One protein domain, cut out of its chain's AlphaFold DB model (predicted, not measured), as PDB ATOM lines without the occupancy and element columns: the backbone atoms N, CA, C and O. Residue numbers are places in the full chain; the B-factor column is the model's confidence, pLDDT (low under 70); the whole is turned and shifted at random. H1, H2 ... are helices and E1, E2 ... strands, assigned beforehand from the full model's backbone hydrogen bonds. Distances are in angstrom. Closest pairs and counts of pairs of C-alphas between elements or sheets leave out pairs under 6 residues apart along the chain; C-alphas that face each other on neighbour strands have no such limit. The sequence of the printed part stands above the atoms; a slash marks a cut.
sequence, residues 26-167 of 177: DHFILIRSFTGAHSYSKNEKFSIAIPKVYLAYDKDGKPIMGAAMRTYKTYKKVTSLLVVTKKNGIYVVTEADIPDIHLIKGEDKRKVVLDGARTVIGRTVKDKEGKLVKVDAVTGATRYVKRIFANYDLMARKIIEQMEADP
ATOM      1  N   ASP A  26      16.920 -53.335   1.250       64.56
ATOM      2  CA  ASP A  26      17.751 -52.264   0.678       64.56
ATOM      3  C   ASP A  26      17.807 -52.318  -0.854       64.56
ATOM      4  O   ASP A  26      17.668 -51.308  -1.541       64.56
ATOM      5  N   HIS A  27      17.988 -53.525  -1.392       65.25
ATOM      6  CA  HIS A  27      18.140 -53.748  -2.826       65.25
ATOM      7  C   HIS A  27      16.817 -53.532  -3.580       65.25
ATOM      8  O   HIS A  27      16.816 -53.077  -4.721       65.25
ATOM      9  N   PHE A  28      15.687 -53.826  -2.932       63.50
ATOM     10  CA  PHE A  28      14.358 -53.659  -3.514       63.50
ATOM     11  C   PHE A  28      13.909 -52.195  -3.512       63.50
ATOM     12  O   PHE A  28      13.386 -51.718  -4.517       63.50
ATOM     13  N   ILE A  29      14.173 -51.466  -2.418       68.31
ATOM     14  CA  ILE A  29      13.969 -50.011  -2.363       68.31
ATOM     15  C   ILE A  29      14.766 -49.345  -3.489       68.31
ATOM     16  O   ILE A  29      14.214 -48.572  -4.261       68.31
ATOM     17  N   LEU A  30      16.032 -49.730  -3.652       75.62
ATOM     18  CA  LEU A  30      16.929 -49.125  -4.632       75.62
ATOM     19  C   LEU A  30      16.530 -49.417  -6.088       75.62
ATOM     20  O   LEU A  30      16.555 -48.508  -6.915       75.62
ATOM     21  N   ILE A  31      16.118 -50.649  -6.411       74.81
ATOM     22  CA  ILE A  31      15.613 -50.979  -7.757       74.81
ATOM     23  C   ILE A  31      14.349 -50.172  -8.074       74.81
ATOM     24  O   ILE A  31      14.215 -49.666  -9.186       74.81
ATOM     25  N   ARG A  32      13.443 -49.991  -7.104       77.00
ATOM     26  CA  ARG A  32      12.237 -49.170  -7.297       77.00
ATOM     27  C   ARG A  32      12.562 -47.711  -7.617       77.00
ATOM     28  O   ARG A  32      11.835 -47.094  -8.392       77.00
ATOM     29  N   SER A  33      13.654 -47.179  -7.076       81.81
ATOM     30  CA  SER A  33      14.131 -45.826  -7.376       81.81
ATOM     31  C   SER A  33      14.669 -45.669  -8.805       81.81
ATOM     32  O   SER A  33      14.718 -44.555  -9.326       81.81
ATOM     33  N   PHE A  34      15.064 -46.759  -9.475       87.94
ATOM     34  CA  PHE A  34      15.630 -46.753 -10.831       87.94
ATOM     35  C   PHE A  34      14.560 -46.742 -11.928       87.94
ATOM     36  O   PHE A  34      14.590 -47.508 -12.894       87.94
ATOM     37  N   THR A  35      13.608 -45.821 -11.805       85.12
ATOM     38  CA  THR A  35      12.523 -45.654 -12.776       85.12
ATOM     39  C   THR A  35      13.077 -45.335 -14.167       85.12
ATOM     40  O   THR A  35      13.836 -44.377 -14.329       85.12
ATOM     41  N   GLY A  36      12.669 -46.104 -15.180       85.69
ATOM     42  CA  GLY A  36      13.091 -45.905 -16.571       85.69
ATOM     43  C   GLY A  36      14.478 -46.457 -16.919       85.69
ATOM     44  O   GLY A  36      14.905 -46.316 -18.063       85.69
ATOM     45  N   ALA A  37      15.174 -47.098 -15.973       92.44
ATOM     46  CA  ALA A  37      16.390 -47.841 -16.271       92.44
ATOM     47  C   ALA A  37      16.065 -49.201 -16.905       92.44
ATOM     48  O   ALA A  37      15.068 -49.844 -16.575       92.44
ATOM     49  N   HIS A  38      16.927 -49.631 -17.824       93.50
ATOM     50  CA  HIS A  38      16.854 -50.939 -18.472       93.50
ATOM     51  C   HIS A  38      17.723 -51.974 -17.749       93.50
ATOM     52  O   HIS A  38      17.357 -53.140 -17.619       93.50
ATOM     53  N   SER A  39      18.878 -51.538 -17.250       94.69
ATOM     54  CA  SER A  39      19.798 -52.369 -16.475       94.69
ATOM     55  C   SER A  39      20.417 -51.574 -15.334       94.69
ATOM     56  O   SER A  39      20.339 -50.345 -15.297       94.69
ATOM     57  N   TYR A  40      21.048 -52.271 -14.399       95.31
ATOM     58  CA  TYR A  40      21.849 -51.659 -13.352       95.31
ATOM     59  C   TYR A  40      23.127 -52.457 -13.106       95.31
ATOM     60  O   TYR A  40      23.199 -53.644 -13.400       95.31
ATOM     61  N   SER A  41      24.135 -51.813 -12.541       95.38
ATOM     62  CA  SER A  41      25.341 -52.456 -12.032       95.38
ATOM     63  C   SER A  41      25.512 -52.122 -10.557       95.38
ATOM     64  O   SER A  41      24.922 -51.164 -10.039       95.38
ATOM     65  N   LYS A  42      26.301 -52.933  -9.852       94.31
ATOM     66  CA  LYS A  42      26.540 -52.752  -8.421       94.31
ATOM     67  C   LYS A  42      27.982 -53.027  -8.034       94.31
ATOM     68  O   LYS A  42      28.616 -53.946  -8.541       94.31
ATOM     69  N   ASN A  43      28.459 -52.266  -7.058       94.12
ATOM     70  CA  ASN A  43      29.695 -52.522  -6.343       94.12
ATOM     71  C   ASN A  43      29.432 -52.407  -4.836       94.12
ATOM     72  O   ASN A  43      29.319 -51.312  -4.287       94.12
ATOM     73  N   GLU A  44      29.316 -53.558  -4.172       89.69
ATOM     74  CA  GLU A  44      28.966 -53.668  -2.745       89.69
ATOM     75  C   GLU A  44      30.185 -53.614  -1.808       89.69
ATOM     76  O   GLU A  44      30.042 -53.699  -0.587       89.69
ATOM     77  N   LYS A  45      31.391 -53.468  -2.373       91.81
ATOM     78  CA  LYS A  45      32.654 -53.275  -1.647       91.81
ATOM     79  C   LYS A  45      33.430 -52.093  -2.230       91.81
ATOM     80  O   LYS A  45      34.650 -52.148  -2.357       91.81
ATOM     81  N   PHE A  46      32.716 -51.028  -2.592       92.25
ATOM     82  CA  PHE A  46      33.277 -49.912  -3.347       92.25
ATOM     83  C   PHE A  46      34.391 -49.199  -2.572       92.25
ATOM     84  O   PHE A  46      35.494 -49.011  -3.078       92.25
ATOM     85  N   SER A  47      34.123 -48.811  -1.323       92.88
ATOM     86  CA  SER A  47      35.130 -48.216  -0.442       92.88
ATOM     87  C   SER A  47      34.728 -48.309   1.030       92.88
ATOM     88  O   SER A  47      33.563 -48.508   1.364       92.88
ATOM     89  N   ILE A  48      35.677 -48.065   1.939       88.81
ATOM     90  CA  ILE A  48      35.386 -47.970   3.381       88.81
ATOM     91  C   ILE A  48      34.398 -46.826   3.673       88.81
ATOM     92  O   ILE A  48      33.547 -46.934   4.557       88.81
ATOM     93  N   ALA A  49      34.509 -45.711   2.944       90.81
ATOM     94  CA  ALA A  49      33.685 -44.530   3.177       90.81
ATOM     95  C   ALA A  49      32.257 -44.694   2.637       90.81
ATOM     96  O   ALA A  49      31.313 -44.239   3.279       90.81
ATOM     97  N   ILE A  50      32.107 -45.324   1.474       93.31
ATOM     98  CA  ILE A  50      30.834 -45.619   0.811       93.31
ATOM     99  C   ILE A  50      30.902 -47.085   0.378       93.31
ATOM    100  O   ILE A  50      31.519 -47.375  -0.648       93.31
ATOM    101  N   PRO A  51      30.342 -48.008   1.178       91.31
ATOM    102  CA  PRO A  51      30.456 -49.437   0.910       91.31
ATOM    103  C   PRO A  51      29.731 -49.875  -0.356       91.31
ATOM    104  O   PRO A  51      30.272 -50.684  -1.102       91.31
ATOM    105  N   LYS A  52      28.535 -49.331  -0.615       93.69
ATOM    106  CA  LYS A  52      27.698 -49.761  -1.736       93.69
ATOM    107  C   LYS A  52      27.426 -48.606  -2.693       93.69
ATOM    108  O   LYS A  52      26.929 -47.561  -2.266       93.69
ATOM    109  N   VAL A  53      27.726 -48.821  -3.970       95.56
ATOM    110  CA  VAL A  53      27.377 -47.931  -5.084       95.56
ATOM    111  C   VAL A  53      26.682 -48.745  -6.165       95.56
ATOM    112  O   VAL A  53      27.079 -49.870  -6.459       95.56
ATOM    113  N   TYR A  54      25.652 -48.157  -6.752       95.94
ATOM    114  CA  TYR A  54      24.849 -48.735  -7.815       95.94
ATOM    115  C   TYR A  54      24.731 -47.720  -8.940       95.94
ATOM    116  O   TYR A  54      24.604 -46.524  -8.673       95.94
ATOM    117  N   LEU A  55      24.744 -48.184 -10.183       96.56
ATOM    118  CA  LEU A  55      24.524 -47.351 -11.362       96.56
ATOM    119  C   LEU A  55      23.373 -47.937 -12.163       96.56
ATOM    120  O   LEU A  55      23.335 -49.143 -12.372       96.56
ATOM    121  N   ALA A  56      22.449 -47.096 -12.606       96.06
ATOM    122  CA  ALA A  56      21.350 -47.485 -13.473       96.06
ATOM    123  C   ALA A  56      21.590 -46.934 -14.877       96.06
ATOM    124  O   ALA A  56      21.970 -45.767 -15.043       96.06
ATOM    125  N   TYR A  57      21.336 -47.768 -15.877       95.81
ATOM    126  CA  TYR A  57      21.613 -47.481 -17.274       95.81
ATOM    127  C   TYR A  57      20.331 -47.482 -18.097       95.81
ATOM    128  O   TYR A  57      19.401 -48.250 -17.832       95.81
ATOM    129  N   ASP A  58      20.298 -46.638 -19.121       94.94
ATOM    130  CA  ASP A  58      19.275 -46.714 -20.157       94.94
ATOM    131  C   ASP A  58      19.503 -47.918 -21.094       94.94
ATOM    132  O   ASP A  58      20.434 -48.715 -20.937       94.94
ATOM    133  N   LYS A  59      18.617 -48.060 -22.082       94.94
ATOM    134  CA  LYS A  59      18.688 -49.095 -23.124       94.94
ATOM    135  C   LYS A  59      19.940 -49.003 -24.006       94.94
ATOM    136  O   LYS A  59      20.344 -50.006 -24.579       94.94
ATOM    137  N   ASP A  60      20.544 -47.818 -24.105       94.12
ATOM    138  CA  ASP A  60      21.751 -47.569 -24.895       94.12
ATOM    139  C   ASP A  60      23.017 -47.832 -24.059       94.12
ATOM    140  O   ASP A  60      24.141 -47.621 -24.516       94.12
ATOM    141  N   GLY A  61      22.843 -48.291 -22.815       93.31
ATOM    142  CA  GLY A  61      23.915 -48.615 -21.892       93.31
ATOM    143  C   GLY A  61      24.547 -47.400 -21.223       93.31
ATOM    144  O   GLY A  61      25.583 -47.581 -20.584       93.31
ATOM    145  N   LYS A  62      23.949 -46.205 -21.328       94.50
ATOM    146  CA  LYS A  62      24.466 -44.975 -20.718       94.50
ATOM    147  C   LYS A  62      23.964 -44.819 -19.283       94.50
ATOM    148  O   LYS A  62      22.783 -45.053 -19.022       94.50
ATOM    149  N   PRO A  63      24.816 -44.377 -18.343       95.56
ATOM    150  CA  PRO A  63      24.410 -44.171 -16.959       95.56
ATOM    151  C   PRO A  63      23.464 -42.969 -16.839       95.56
ATOM    152  O   PRO A  63      23.830 -41.825 -17.127       95.56
ATOM    153  N   ILE A  64      22.242 -43.230 -16.373       95.94
ATOM    154  CA  ILE A  64      21.183 -42.225 -16.182       95.94
ATOM    155  C   ILE A  64      20.918 -41.925 -14.707       95.94
ATOM    156  O   ILE A  64      20.480 -40.824 -14.364       95.94
ATOM    157  N   MET A  65      21.219 -42.872 -13.819       96.88
ATOM    158  CA  MET A  65      21.100 -42.705 -12.374       96.88
ATOM    159  C   MET A  65      22.244 -43.408 -11.662       96.88
ATOM    160  O   MET A  65      22.847 -44.339 -12.191       96.88
ATOM    161  N   GLY A  66      22.503 -43.003 -10.431       96.62
ATOM    162  CA  GLY A  66      23.280 -43.808  -9.513       96.62
ATOM    163  C   GLY A  66      22.793 -43.631  -8.090       96.62
ATOM    164  O   GLY A  66      22.171 -42.628  -7.743       96.62
ATOM    165  N   ALA A  67      23.069 -44.632  -7.273       96.75
ATOM    166  CA  ALA A  67      22.699 -44.657  -5.878       96.75
ATOM    167  C   ALA A  67      23.899 -45.045  -5.021       96.75
ATOM    168  O   ALA A  67      24.761 -45.819  -5.438       96.75
ATOM    169  N   ALA A  68      23.946 -44.519  -3.807       95.94
ATOM    170  CA  ALA A  68      24.942 -44.895  -2.823       95.94
ATOM    171  C   ALA A  68      24.274 -45.157  -1.484       95.94
ATOM    172  O   ALA A  68      23.326 -44.470  -1.095       95.94
ATOM    173  N   MET A  69      24.817 -46.138  -0.770       94.12
ATOM    174  CA  MET A  69      24.412 -46.434   0.591       94.12
ATOM    175  C   MET A  69      25.590 -46.317   1.536       94.12
ATOM    176  O   MET A  69      26.690 -46.822   1.278       94.12
ATOM    177  N   ARG A  70      25.341 -45.679   2.675       93.25
ATOM    178  CA  ARG A  70      26.340 -45.529   3.724       93.25
ATOM    179  C   ARG A  70      25.703 -45.582   5.095       93.25
ATOM    180  O   ARG A  70      24.768 -44.845   5.389       93.25
ATOM    181  N   THR A  71      26.323 -46.348   5.982       92.81
ATOM    182  CA  THR A  71      25.991 -46.339   7.403       92.81
ATOM    183  C   THR A  71      26.904 -45.384   8.175       92.81
ATOM    184  O   THR A  71      28.130 -45.442   8.063       92.81
ATOM    185  N   TYR A  72      26.331 -44.503   8.995       90.00
ATOM    186  CA  TYR A  72      27.076 -43.554   9.832       90.00
ATOM    187  C   TYR A  72      26.332 -43.228  11.133       90.00
ATOM    188  O   TYR A  72      25.174 -43.583  11.334       90.00
ATOM    189  N   LYS A  73      27.025 -42.573  12.074       89.12
ATOM    190  CA  LYS A  73      26.472 -42.237  13.393       89.12
ATOM    191  C   LYS A  73      25.808 -40.855  13.397       89.12
ATOM    192  O   LYS A  73      26.502 -39.839  13.264       89.12
ATOM    193  N   THR A  74      24.501 -40.825  13.648       86.19
ATOM    194  CA  THR A  74      23.711 -39.645  14.048       86.19
ATOM    195  C   THR A  74      23.462 -39.690  15.568       86.19
ATOM    196  O   THR A  74      24.425 -39.709  16.340       86.19
ATOM    197  N   TYR A  75      22.200 -39.755  16.008       87.81
ATOM    198  CA  TYR A  75      21.796 -40.169  17.355       87.81
ATOM    199  C   TYR A  75      22.018 -41.675  17.571       87.81
ATOM    200  O   TYR A  75      22.377 -42.106  18.668       87.81
ATOM    201  N   LYS A  76      21.849 -42.470  16.508       91.12
ATOM    202  CA  LYS A  76      22.204 -43.892  16.417       91.12
ATOM    203  C   LYS A  76      22.960 -44.148  15.115       91.12
ATOM    204  O   LYS A  76      23.112 -43.246  14.292       91.12
ATOM    205  N   LYS A  77      23.521 -45.348  14.978       92.25
ATOM    206  CA  LYS A  77      24.082 -45.799  13.706       92.25
ATOM    207  C   LYS A  77      22.896 -46.089  12.781       92.25
ATOM    208  O   LYS A  77      22.051 -46.887  13.166       92.25
ATOM    209  N   VAL A  78      22.829 -45.379  11.663       91.44
ATOM    210  CA  VAL A  78      21.757 -45.476  10.663       91.44
ATOM    211  C   VAL A  78      22.365 -45.542   9.273       91.44
ATOM    212  O   VAL A  78      23.483 -45.057   9.058       91.44
ATOM    213  N   THR A  79      21.633 -46.139   8.353       92.50
ATOM    214  CA  THR A  79      21.982 -46.314   6.951       92.50
ATOM    215  C   THR A  79      21.216 -45.295   6.143       92.50
ATOM    216  O   THR A  79      20.000 -45.199   6.247       92.50
ATOM    217  N   SER A  80      21.928 -44.510   5.344       92.94
ATOM    218  CA  SER A  80      21.284 -43.621   4.394       92.94
ATOM    219  C   SER A  80      21.473 -44.101   2.972       92.94
ATOM    220  O   SER A  80      22.550 -44.582   2.615       92.94
ATOM    221  N   LEU A  81      20.426 -43.888   2.191       94.06
ATOM    222  CA  LEU A  81      20.363 -44.034   0.751       94.06
ATOM    223  C   LEU A  81      20.353 -42.637   0.125       94.06
ATOM    224  O   LEU A  81      19.709 -41.723   0.643       94.06
ATOM    225  N   LEU A  82      21.070 -42.475  -0.982       95.94
ATOM    226  CA  LEU A  82      21.011 -41.285  -1.821       95.94
ATOM    227  C   LEU A  82      20.973 -41.717  -3.282       95.94
ATOM    228  O   LEU A  82      21.816 -42.515  -3.687       95.94
ATOM    229  N   VAL A  83      20.050 -41.154  -4.060       96.50
ATOM    230  CA  VAL A  83      19.936 -41.370  -5.504       96.50
ATOM    231  C   VAL A  83      20.160 -40.049  -6.227       96.50
ATOM    232  O   VAL A  83      19.572 -39.021  -5.886       96.50
ATOM    233  N   VAL A  84      21.026 -40.083  -7.235       97.12
ATOM    234  CA  VAL A  84      21.315 -38.962  -8.127       97.12
ATOM    235  C   VAL A  84      20.923 -39.361  -9.540       97.12
ATOM    236  O   VAL A  84      21.339 -40.403 -10.041       97.12
ATOM    237  N   THR A  85      20.144 -38.516 -10.205       96.81
ATOM    238  CA  THR A  85      19.742 -38.702 -11.601       96.81
ATOM    239  C   THR A  85      20.402 -37.648 -12.474       96.81
ATOM    240  O   THR A  85      20.430 -36.463 -12.127       96.81
ATOM    241  N   LYS A  86      20.885 -38.071 -13.642       95.81
ATOM    242  CA  LYS A  86      21.362 -37.185 -14.699       95.81
ATOM    243  C   LYS A  86      20.187 -36.798 -15.598       95.81
ATOM    244  O   LYS A  86      19.552 -37.658 -16.200       95.81
ATOM    245  N   LYS A  87      19.887 -35.503 -15.705       91.12
ATOM    246  CA  LYS A  87      18.838 -34.955 -16.583       91.12
ATOM    247  C   LYS A  87      19.416 -33.783 -17.358       91.12
ATOM    248  O   LYS A  87      19.892 -32.847 -16.741       91.12
ATOM    249  N   ASN A  88      19.376 -33.789 -18.690       90.19
ATOM    250  CA  ASN A  88      19.799 -32.639 -19.515       90.19
ATOM    251  C   ASN A  88      21.184 -32.060 -19.141       90.19
ATOM    252  O   ASN A  88      21.357 -30.843 -19.080       90.19
ATOM    253  N   GLY A  89      22.148 -32.932 -18.824       89.44
ATOM    254  CA  GLY A  89      23.505 -32.539 -18.426       89.44
ATOM    255  C   GLY A  89      23.670 -32.095 -16.968       89.44
ATOM    256  O   GLY A  89      24.805 -31.981 -16.524       89.44
ATOM    257  N   ILE A  90      22.585 -31.919 -16.206       94.62
ATOM    258  CA  ILE A  90      22.643 -31.654 -14.762       94.62
ATOM    259  C   ILE A  90      22.476 -32.938 -13.956       94.62
ATOM    260  O   ILE A  90      21.751 -33.851 -14.352       94.62
ATOM    261  N   TYR A  91      23.112 -32.982 -12.790       96.81
ATOM    262  CA  TYR A  91      22.957 -34.062 -11.822       96.81
ATOM    263  C   TYR A  91      22.172 -33.534 -10.629       96.81
ATOM    264  O   TYR A  91      22.528 -32.506 -10.045       96.81
ATOM    265  N   VAL A  92      21.092 -34.226 -10.280       96.25
ATOM    266  CA  VAL A  92      20.138 -33.796  -9.254       96.25
ATOM    267  C   VAL A  92      19.883 -34.947  -8.298       96.25
ATOM    268  O   VAL A  92      19.698 -36.080  -8.736       96.25
ATOM    269  N   VAL A  93      19.844 -34.656  -6.999       96.44
ATOM    270  CA  VAL A  93      19.388 -35.626  -5.998       96.44
ATOM    271  C   VAL A  93      17.891 -35.845  -6.183       96.44
ATOM    272  O   VAL A  93      17.102 -34.920  -6.005       96.44
ATOM    273  N   THR A  94      17.489 -37.054  -6.543       95.06
ATOM    274  CA  THR A  94      16.079 -37.410  -6.765       95.06
ATOM    275  C   THR A  94      15.475 -38.155  -5.591       95.06
ATOM    276  O   THR A  94      14.273 -38.048  -5.368       95.06
ATOM    277  N   GLU A  95      16.305 -38.822  -4.791       94.56
ATOM    278  CA  GLU A  95      15.862 -39.517  -3.593       94.56
ATOM    279  C   GLU A  95      16.925 -39.458  -2.499       94.56
ATOM    280  O   GLU A  95      18.131 -39.499  -2.761       94.56
ATOM    281  N   ALA A  96      16.465 -39.352  -1.259       94.44
ATOM    282  CA  ALA A  96      17.288 -39.440  -0.070       94.44
ATOM    283  C   ALA A  96      16.445 -40.049   1.047       94.44
ATOM    284  O   ALA A  96      15.399 -39.496   1.396       94.44
ATOM    285  N   ASP A  97      16.898 -41.168   1.604       91.44
ATOM    286  CA  ASP A  97      16.142 -41.888   2.626       91.44
ATOM    287  C   ASP A  97      17.048 -42.515   3.691       91.44
ATOM    288  O   ASP A  97      18.277 -42.583   3.553       91.44
ATOM    289  N   ILE A  98      16.431 -42.927   4.797       91.81
ATOM    290  CA  ILE A  98      17.055 -43.591   5.937       91.81
ATOM    291  C   ILE A  98      16.167 -44.787   6.321       91.81
ATOM    292  O   ILE A  98      15.328 -44.663   7.217       91.81
ATOM    293  N   PRO A  99      16.331 -45.950   5.661       89.69
ATOM    294  CA  PRO A  99      15.429 -47.099   5.825       89.69
ATOM    295  C   PRO A  99      15.328 -47.603   7.274       89.69
ATOM    296  O   PRO A  99      14.275 -48.027   7.754       89.69
ATOM    297  N   ASP A 100      16.428 -47.506   8.020       91.12
ATOM    298  CA  ASP A 100      16.534 -47.941   9.411       91.12
ATOM    299  C   ASP A 100      16.272 -46.807  10.426       91.12
ATOM    300  O   ASP A 100      16.667 -46.887  11.593       91.12
ATOM    301  N   ILE A 101      15.540 -45.755  10.026       91.56
ATOM    302  CA  ILE A 101      15.217 -44.606  10.889       91.56
ATOM    303  C   ILE A 101      14.517 -45.004  12.197       91.56
ATOM    304  O   ILE A 101      14.682 -44.346  13.230       91.56
ATOM    305  N   HIS A 102      13.765 -46.105  12.177       91.06
ATOM    306  CA  HIS A 102      13.057 -46.653  13.331       91.06
ATOM    307  C   HIS A 102      14.000 -47.032  14.493       91.06
ATOM    308  O   HIS A 102      13.566 -47.058  15.645       91.06
ATOM    309  N   LEU A 103      15.300 -47.236  14.231       91.12
ATOM    310  CA  LEU A 103      16.320 -47.478  15.260       91.12
ATOM    311  C   LEU A 103      16.576 -46.253  16.157       91.12
ATOM    312  O   LEU A 103      17.100 -46.385  17.271       91.12
ATOM    313  N   ILE A 104      16.223 -45.046  15.705       90.75
ATOM    314  CA  ILE A 104      16.305 -43.833  16.518       90.75
ATOM    315  C   ILE A 104      15.081 -43.758  17.443       90.75
ATOM    316  O   ILE A 104      13.935 -43.592  17.016       90.75
ATOM    317  N   LYS A 105      15.340 -43.827  18.754       93.00
ATOM    318  CA  LYS A 105      14.324 -43.602  19.792       93.00
ATOM    319  C   LYS A 105      13.974 -42.113  19.891       93.00
ATOM    320  O   LYS A 105      14.874 -41.277  19.995       93.00
ATOM    321  N   GLY A 106      12.677 -41.816  19.952       94.12
ATOM    322  CA  GLY A 106      12.127 -40.462  20.043       94.12
ATOM    323  C   GLY A 106      11.702 -39.917  18.682       94.12
ATOM    324  O   GLY A 106      12.496 -39.886  17.741       94.12
ATOM    325  N   GLU A 107      10.447 -39.489  18.592       94.88
ATOM    326  CA  GLU A 107       9.840 -39.003  17.352       94.88
ATOM    327  C   GLU A 107      10.520 -37.734  16.832       94.88
ATOM    328  O   GLU A 107      10.928 -37.707  15.673       94.88
ATOM    329  N   ASP A 108      10.786 -36.760  17.703       93.25
ATOM    330  CA  ASP A 108      11.455 -35.508  17.321       93.25
ATOM    331  C   ASP A 108      12.833 -35.745  16.696       93.25
ATOM    332  O   ASP A 108      13.211 -35.115  15.709       93.25
ATOM    333  N   LYS A 109      13.593 -36.709  17.230       92.56
ATOM    334  CA  LYS A 109      14.917 -37.062  16.698       92.56
ATOM    335  C   LYS A 109      14.814 -37.730  15.333       92.56
ATOM    336  O   LYS A 109      15.634 -37.436  14.463       92.56
ATOM    337  N   ARG A 110      13.828 -38.616  15.141       94.25
ATOM    338  CA  ARG A 110      13.549 -39.218  13.829       94.25
ATOM    339  C   ARG A 110      13.172 -38.145  12.819       94.25
ATOM    340  O   ARG A 110      13.744 -38.123  11.736       94.25
ATOM    341  N   LYS A 111      12.287 -37.227  13.210       93.06
ATOM    342  CA  LYS A 111      11.840 -36.112  12.377       93.06
ATOM    343  C   LYS A 111      13.008 -35.234  11.934       93.06
ATOM    344  O   LYS A 111      13.199 -35.066  10.742       93.06
ATOM    345  N   VAL A 112      13.873 -34.796  12.851       91.06
ATOM    346  CA  VAL A 112      15.067 -33.992  12.510       91.06
ATOM    347  C   VAL A 112      15.975 -34.693  11.492       91.06
ATOM    348  O   VAL A 112      16.519 -34.052  10.593       91.06
ATOM    349  N   VAL A 113      16.171 -36.003  11.643       91.25
ATOM    350  CA  VAL A 113      17.035 -36.787  10.753       91.25
ATOM    351  C   VAL A 113      16.387 -36.981   9.374       91.25
ATOM    352  O   VAL A 113      17.062 -36.768   8.367       91.25
ATOM    353  N   LEU A 114      15.090 -37.301   9.316       92.06
ATOM    354  CA  LEU A 114      14.341 -37.426   8.059       92.06
ATOM    355  C   LEU A 114      14.192 -36.091   7.331       92.06
ATOM    356  O   LEU A 114      14.372 -36.042   6.121       92.06
ATOM    357  N   ASP A 115      13.910 -35.007   8.045       91.75
ATOM    358  CA  ASP A 115      13.785 -33.671   7.460       91.75
ATOM    359  C   ASP A 115      15.125 -33.223   6.871       91.75
ATOM    360  O   ASP A 115      15.184 -32.729   5.743       91.75
ATOM    361  N   GLY A 116      16.226 -33.478   7.588       90.25
ATOM    362  CA  GLY A 116      17.575 -33.268   7.070       90.25
ATOM    363  C   GLY A 116      17.828 -34.052   5.784       90.25
ATOM    364  O   GLY A 116      18.403 -33.500   4.846       90.25
ATOM    365  N   ALA A 117      17.358 -35.302   5.718       91.94
ATOM    366  CA  ALA A 117      17.496 -36.116   4.521       91.94
ATOM    367  C   ALA A 117      16.648 -35.589   3.352       91.94
ATOM    368  O   ALA A 117      17.151 -35.368   2.255       91.94
ATOM    369  N   ARG A 118      15.376 -35.281   3.597       92.00
ATOM    370  CA  ARG A 118      14.448 -34.765   2.582       92.00
ATOM    371  C   ARG A 118      14.868 -33.408   2.024       92.00
ATOM    372  O   ARG A 118      14.628 -33.132   0.857       92.00
ATOM    373  N   THR A 119      15.550 -32.583   2.818       91.88
ATOM    374  CA  THR A 119      16.007 -31.244   2.399       91.88
ATOM    375  C   THR A 119      17.025 -31.275   1.249       91.88
ATOM    376  O   THR A 119      17.240 -30.253   0.587       91.88
ATOM    377  N   VAL A 120      17.689 -32.411   1.000       93.06
ATOM    378  CA  VAL A 120      18.615 -32.517  -0.139       93.06
ATOM    379  C   VAL A 120      17.936 -32.923  -1.441       93.06
ATOM    380  O   VAL A 120      18.534 -32.741  -2.498       93.06
ATOM    381  N   ILE A 121      16.706 -33.438  -1.386       94.81
ATOM    382  CA  ILE A 121      15.959 -33.848  -2.575       94.81
ATOM    383  C   ILE A 121      15.686 -32.615  -3.444       94.81
ATOM    384  O   ILE A 121      15.352 -31.541  -2.950       94.81
ATOM    385  N   GLY A 122      15.878 -32.764  -4.751       93.75
ATOM    386  CA  GLY A 122      15.750 -31.697  -5.741       93.75
ATOM    387  C   GLY A 122      16.983 -30.803  -5.871       93.75
ATOM    388  O   GLY A 122      17.021 -29.962  -6.768       93.75
ATOM    389  N   ARG A 123      18.015 -30.969  -5.033       93.81
ATOM    390  CA  ARG A 123      19.235 -30.163  -5.150       93.81
ATOM    391  C   ARG A 123      20.089 -30.605  -6.329       93.81
ATOM    392  O   ARG A 123      20.406 -31.786  -6.481       93.81
ATOM    393  N   THR A 124      20.523 -29.629  -7.116       94.31
ATOM    394  CA  THR A 124      21.566 -29.812  -8.123       94.31
ATOM    395  C   THR A 124      22.910 -30.021  -7.436       94.31
ATOM    396  O   THR A 124      23.292 -29.253  -6.557       94.31
ATOM    397  N   VAL A 125      23.621 -31.066  -7.851       93.56
ATOM    398  CA  VAL A 125      24.949 -31.447  -7.340       93.56
ATOM    399  C   VAL A 125      26.049 -31.262  -8.381       93.56
ATOM    400  O   VAL A 125      27.218 -31.115  -8.027       93.56
ATOM    401  N   LYS A 126      25.680 -31.191  -9.662       94.31
ATOM    402  CA  LYS A 126      26.540 -30.730 -10.755       94.31
ATOM    403  C   LYS A 126      25.680 -30.026 -11.804       94.31
ATOM    404  O   LYS A 126      24.652 -30.577 -12.204       94.31
ATOM    405  N   ASP A 127      26.052 -28.801 -12.165       90.81
ATOM    406  CA  ASP A 127      25.327 -27.968 -13.133       90.81
ATOM    407  C   ASP A 127      25.700 -28.298 -14.593       90.81
ATOM    408  O   ASP A 127      26.425 -29.261 -14.858       90.81
ATOM    409  N   LYS A 128      25.145 -27.542 -15.553       88.19
ATOM    410  CA  LYS A 128      25.338 -27.798 -16.993       88.19
ATOM    411  C   LYS A 128      26.763 -27.490 -17.437       88.19
ATOM    412  O   LYS A 128      27.250 -28.072 -18.400       88.19
ATOM    413  N   GLU A 129      27.418 -26.593 -16.717       87.56
ATOM    414  CA  GLU A 129      28.796 -26.161 -16.897       87.56
ATOM    415  C   GLU A 129      29.785 -27.181 -16.309       87.56
ATOM    416  O   GLU A 129      31.000 -27.042 -16.447       87.56
ATOM    417  N   GLY A 130      29.273 -28.231 -15.659       84.19
ATOM    418  CA  GLY A 130      30.060 -29.298 -15.066       84.19
ATOM    419  C   GLY A 130      30.673 -28.927 -13.716       84.19
ATOM    420  O   GLY A 130      31.527 -29.657 -13.206       84.19
ATOM    421  N   LYS A 131      30.243 -27.827 -13.098       90.12
ATOM    422  CA  LYS A 131      30.712 -27.405 -11.784       90.12
ATOM    423  C   LYS A 131      29.963 -28.168 -10.697       90.12
ATOM    424  O   LYS A 131      28.735 -28.233 -10.670       90.12
ATOM    425  N   LEU A 132      30.721 -28.738  -9.760       89.69
ATOM    426  CA  LEU A 132      30.155 -29.397  -8.585       89.69
ATOM    427  C   LEU A 132      29.570 -28.359  -7.625       89.69
ATOM    428  O   LEU A 132      30.267 -27.451  -7.165       89.69
ATOM    429  N   VAL A 133      28.301 -28.546  -7.276       89.00
ATOM    430  CA  VAL A 133      27.579 -27.737  -6.296       89.00
ATOM    431  C   VAL A 133      27.521 -28.517  -4.992       89.00
ATOM    432  O   VAL A 133      27.101 -29.672  -4.953       89.00
ATOM    433  N   LYS A 134      27.990 -27.895  -3.912       85.94
ATOM    434  CA  LYS A 134      28.083 -28.556  -2.612       85.94
ATOM    435  C   LYS A 134      26.702 -28.743  -1.991       85.94
ATOM    436  O   LYS A 134      25.901 -27.808  -1.933       85.94
ATOM    437  N   VAL A 135      26.443 -29.934  -1.458       82.12
ATOM    438  CA  VAL A 135      25.218 -30.210  -0.692       82.12
ATOM    439  C   VAL A 135      25.407 -29.701   0.736       82.12
ATOM    440  O   VAL A 135      25.764 -30.450   1.640       82.12
ATOM    441  N   ASP A 136      25.204 -28.398   0.936       81.38
ATOM    442  CA  ASP A 136      25.456 -27.745   2.225       81.38
ATOM    443  C   ASP A 136      24.223 -27.617   3.120       81.38
ATOM    444  O   ASP A 136      23.099 -27.386   2.665       81.38
ATOM    445  N   ALA A 137      24.440 -27.767   4.426       80.00
ATOM    446  CA  ALA A 137      23.385 -27.609   5.416       80.00
ATOM    447  C   ALA A 137      22.915 -26.150   5.505       80.00
ATOM    448  O   ALA A 137      23.683 -25.218   5.274       80.00
ATOM    449  N   VAL A 138      21.656 -25.961   5.904       78.94
ATOM    450  CA  VAL A 138      21.081 -24.631   6.147       78.94
ATOM    451  C   VAL A 138      21.831 -23.950   7.303       78.94
ATOM    452  O   VAL A 138      22.254 -24.607   8.263       78.94
ATOM    453  N   THR A 139      22.010 -22.630   7.224       79.75
ATOM    454  CA  THR A 139      22.625 -21.826   8.291       79.75
ATOM    455  C   THR A 139      21.927 -22.083   9.632       79.75
ATOM    456  O   THR A 139      20.705 -22.151   9.702       79.75
ATOM    457  N   GLY A 140      22.703 -22.275  10.705       81.25
ATOM    458  CA  GLY A 140      22.167 -22.609  12.036       81.25
ATOM    459  C   GLY A 140      21.828 -24.090  12.261       81.25
ATOM    460  O   GLY A 140      21.453 -24.462  13.370       81.25
ATOM    461  N   ALA A 141      22.012 -24.965  11.263       83.50
ATOM    462  CA  ALA A 141      21.753 -26.395  11.418       83.50
ATOM    463  C   ALA A 141      22.559 -27.034  12.565       83.50
ATOM    464  O   ALA A 141      23.747 -26.748  12.774       83.50
ATOM    465  N   THR A 142      21.921 -27.973  13.268       85.75
ATOM    466  CA  THR A 142      22.566 -28.745  14.336       85.75
ATOM    467  C   THR A 142      23.747 -29.560  13.798       85.75
ATOM    468  O   THR A 142      23.836 -29.873  12.607       85.75
ATOM    469  N   ARG A 143      24.656 -29.978  14.690       86.44
ATOM    470  CA  ARG A 143      25.799 -30.838  14.327       86.44
ATOM    471  C   ARG A 143      25.368 -32.130  13.619       86.44
ATOM    472  O   ARG A 143      26.086 -32.608  12.742       86.44
ATOM    473  N   TYR A 144      24.219 -32.694  13.994       84.06
ATOM    474  CA  TYR A 144      23.689 -33.919  13.390       84.06
ATOM    475  C   TYR A 144      23.241 -33.683  11.954       84.06
ATOM    476  O   TYR A 144      23.650 -34.425  11.068       84.06
ATOM    477  N   VAL A 145      22.489 -32.607  11.720       86.56
ATOM    478  CA  VAL A 145      22.036 -32.229  10.380       86.56
ATOM    479  C   VAL A 145      23.238 -31.920   9.489       86.56
ATOM    480  O   VAL A 145      23.376 -32.530   8.437       86.56
ATOM    481  N   LYS A 146      24.205 -31.111   9.946       90.00
ATOM    482  CA  LYS A 146      25.452 -30.848   9.194       90.00
ATOM    483  C   LYS A 146      26.175 -32.128   8.758       90.00
ATOM    484  O   LYS A 146      26.711 -32.192   7.656       90.00
ATOM    485  N   ARG A 147      26.173 -33.163   9.605       89.56
ATOM    486  CA  ARG A 147      26.772 -34.460   9.274       89.56
ATOM    487  C   ARG A 147      25.988 -35.209   8.196       89.56
ATOM    488  O   ARG A 147      26.625 -35.831   7.357       89.56
ATOM    489  N   ILE A 148      24.657 -35.169   8.210       90.31
ATOM    490  CA  ILE A 148      23.829 -35.777   7.152       90.31
ATOM    491  C   ILE A 148      24.201 -35.158   5.801       90.31
ATOM    492  O   ILE A 148      24.601 -35.877   4.890       90.31
ATOM    493  N   PHE A 149      24.216 -33.826   5.724       93.00
ATOM    494  CA  PHE A 149      24.587 -33.091   4.509       93.00
ATOM    495  C   PHE A 149      25.999 -33.428   4.022       93.00
ATOM    496  O   PHE A 149      26.180 -33.739   2.850       93.00
ATOM    497  N   ALA A 150      26.989 -33.475   4.917       92.50
ATOM    498  CA  ALA A 150      28.351 -33.861   4.544       92.50
ATOM    499  C   ALA A 150      28.443 -35.304   4.006       92.50
ATOM    500  O   ALA A 150      29.220 -35.576   3.092       92.50
ATOM    501  N   ASN A 151      27.657 -36.242   4.552       93.81
ATOM    502  CA  ASN A 151      27.598 -37.606   4.018       93.81
ATOM    503  C   ASN A 151      26.944 -37.641   2.635       93.81
ATOM    504  O   ASN A 151      27.409 -38.376   1.769       93.81
ATOM    505  N   TYR A 152      25.898 -36.845   2.428       95.62
ATOM    506  CA  TYR A 152      25.192 -36.755   1.154       95.62
ATOM    507  C   TYR A 152      26.017 -36.075   0.069       95.62
ATOM    508  O   TYR A 152      26.044 -36.574  -1.049       95.62
ATOM    509  N   ASP A 153      26.773 -35.030   0.400       95.38
ATOM    510  CA  ASP A 153      27.736 -34.424  -0.522       95.38
ATOM    511  C   ASP A 153      28.787 -35.448  -0.978       95.38
ATOM    512  O   ASP A 153      29.028 -35.601  -2.175       95.38
ATOM    513  N   LEU A 154      29.360 -36.218  -0.044       95.56
ATOM    514  CA  LEU A 154      30.330 -37.259  -0.387       95.56
ATOM    515  C   LEU A 154      29.717 -38.343  -1.284       95.56
ATOM    516  O   LEU A 154      30.336 -38.743  -2.271       95.56
ATOM    517  N   MET A 155      28.517 -38.821  -0.942       96.94
ATOM    518  CA  MET A 155      27.812 -39.831  -1.731       96.94
ATOM    519  C   MET A 155      27.481 -39.325  -3.131       96.94
ATOM    520  O   MET A 155      27.801 -40.010  -4.096       96.94
ATOM    521  N   ALA A 156      26.942 -38.111  -3.259       97.31
ATOM    522  CA  ALA A 156      26.632 -37.511  -4.552       97.31
ATOM    523  C   ALA A 156      27.878 -37.407  -5.437       97.31
ATOM    524  O   ALA A 156      27.851 -37.838  -6.585       97.31
ATOM    525  N   ARG A 157      28.996 -36.906  -4.892       96.06
ATOM    526  CA  ARG A 157      30.261 -36.802  -5.635       96.06
ATOM    527  C   ARG A 157      30.738 -38.155  -6.142       96.06
ATOM    528  O   ARG A 157      31.102 -38.258  -7.307       96.06
ATOM    529  N   LYS A 158      30.713 -39.186  -5.291       96.69
ATOM    530  CA  LYS A 158      31.143 -40.529  -5.695       96.69
ATOM    531  C   LYS A 158      30.199 -41.170  -6.698       96.69
ATOM    532  O   LYS A 158      30.687 -41.795  -7.627       96.69
ATOM    533  N   ILE A 159      28.890 -40.968  -6.576       97.19
ATOM    534  CA  ILE A 159      27.939 -41.413  -7.599       97.19
ATOM    535  C   ILE A 159      28.276 -40.768  -8.946       97.19
ATOM    536  O   ILE A 159      28.448 -41.482  -9.926       97.19
ATOM    537  N   ILE A 160      28.418 -39.440  -8.991       96.94
ATOM    538  CA  ILE A 160      28.704 -38.704 -10.231       96.94
ATOM    539  C   ILE A 160      30.032 -39.157 -10.837       96.94
ATOM    540  O   ILE A 160      30.088 -39.429 -12.029       96.94
ATOM    541  N   GLU A 161      31.076 -39.295 -10.019       96.25
ATOM    542  CA  GLU A 161      32.382 -39.805 -10.449       96.25
ATOM    543  C   GLU A 161      32.251 -41.166 -11.142       96.25
ATOM    544  O   GLU A 161      32.824 -41.366 -12.208       96.25
ATOM    545  N   GLN A 162      31.458 -42.086 -10.584       97.19
ATOM    546  CA  GLN A 162      31.244 -43.400 -11.194       97.19
ATOM    547  C   GLN A 162      30.332 -43.341 -12.426       97.19
ATOM    548  O   GLN A 162      30.598 -44.021 -13.408       97.19
ATOM    549  N   MET A 163      29.297 -42.500 -12.429       96.75
ATOM    550  CA  MET A 163      28.476 -42.280 -13.626       96.75
ATOM    551  C   MET A 163      29.293 -41.699 -14.788       96.75
ATOM    552  O   MET A 163      28.986 -41.966 -15.942       96.75
ATOM    553  N   GLU A 164      30.310 -40.885 -14.511       95.38
ATOM    554  CA  GLU A 164      31.160 -40.281 -15.545       95.38
ATOM    555  C   GLU A 164      32.301 -41.188 -15.985       95.38
ATOM    556  O   GLU A 164      32.689 -41.143 -17.150       95.38
ATOM    557  N   ALA A 165      32.809 -42.022 -15.078       95.94
ATOM    558  CA  ALA A 165      33.802 -43.035 -15.403       95.94
ATOM    559  C   ALA A 165      33.226 -44.193 -16.236       95.94
ATOM    560  O   ALA A 165      34.003 -44.880 -16.890       95.94
ATOM    561  N   ASP A 166      31.903 -44.411 -16.180       92.56
ATOM    562  CA  ASP A 166      31.188 -45.526 -16.819       92.56
ATOM    563  C   ASP A 166      31.914 -46.875 -16.633       92.56
ATOM    564  O   ASP A 166      32.448 -47.458 -17.581       92.56
ATOM    565  N   PRO A 167      32.024 -47.363 -15.383       92.38
ATOM    566  CA  PRO A 167      32.842 -48.522 -15.081       92.38
ATOM    567  C   PRO A 167      32.285 -49.787 -15.735       92.38
ATOM    568  O   PRO A 167      31.076 -49.976 -15.869       92.38
TER     569      PRO A 167
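AT A GLANCE: This is residues 26 to 167 of the 177 residues of an uncharacterized protein of bacterium M21 (UniProt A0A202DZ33). A strongly twisted sheet of six strands curls round one long helix, H3, which packs along one face, while the short helix H1 packs on the opposite face. A second helix, H2, is beside the strands near E5 and packs with its residues 112 to 117 on residues 144 to 149 of H3. The 142 printed residues hold three named helices and six named strands, in the order H1 E1 E2 E3 E4 E5 H2 E6 H3; the sheet runs E1 E2 E3 E4 E5 E6, all antiparallel, and the class is mixed, helices and strands. The whole is compact, with a radius of gyration of the C-alphas of 14.7 A and spans of 46 by 32 by 26 A.

IN THESE COORDINATES: Find C-alpha 26 at (17.751, -52.264, 0.678), where H1 begins; it covers residues 26 to 33. Next come E1, residues 39 to 43, and E2, residues 52 to 57. Go on to E3, residues 63 to 73, 30.5 A long, and E4, residues 77 to 87, 32.6 A long. E5, residues 90 to 97, measures 21.2 A, and H2, residues 107 to 118, 16.0 A. E6 is short, residues 124 to 126. H3, residues 143 to 165, runs 33.1 A from C-alpha 143 at (25.799, -30.838, 14.327) to C-alpha 165 at (33.802, -43.035, -15.403).

HOW THE PARTS SIT: Look first at E1 to E5, a meander, each strand the antiparallel neighbour of the one before. N 41 and O 55, 2.8 A, join E1 and E2 within hydrogen-bond range; so do N 54 and O 67, 2.8 A, for E2 and E3, N 68 and O 82, 2.9 A, for E3 and E4, and N 83 and O 95, 2.8 A, for E4 and E5. The edge strand E6 meets that range to E5 at N 125 and O 91, 2.8 A. The sheet curls round H3; the closest C-alphas of H3 and E3 are those of Ile 159 and Gly 66, 5.6 A apart. H1 is on the opposite face, giving three layers, helices on both faces of a sheet; its Leu 30 and Ala 67 of E3 have the closest C-alphas, 7.4 A. H2 is on the sheet at a height of 8.4 A, over none of the strands, but only just, as 2 of its C-alphas fall on E5. H2 and H3 touch, closest at the C-alphas of Gly 116 and Val 145, 5.7 A, the same way at a shallow tilt of 32 degrees. H1 is apart from H2 and H3. In H1, H2 and H3 every O i to N i+4 pair is within hydrogen-bond range.

THE WHOLE: The two C-alphas farthest apart are those of Asp 60 and Gly 106, 46.5 A. The printed part has no cut. The one long link, residues 127 to 142, joins E6 to H3. The mean pLDDT of the printed part is 91.0; look for low confidence, under 70, at residues 26 to 29.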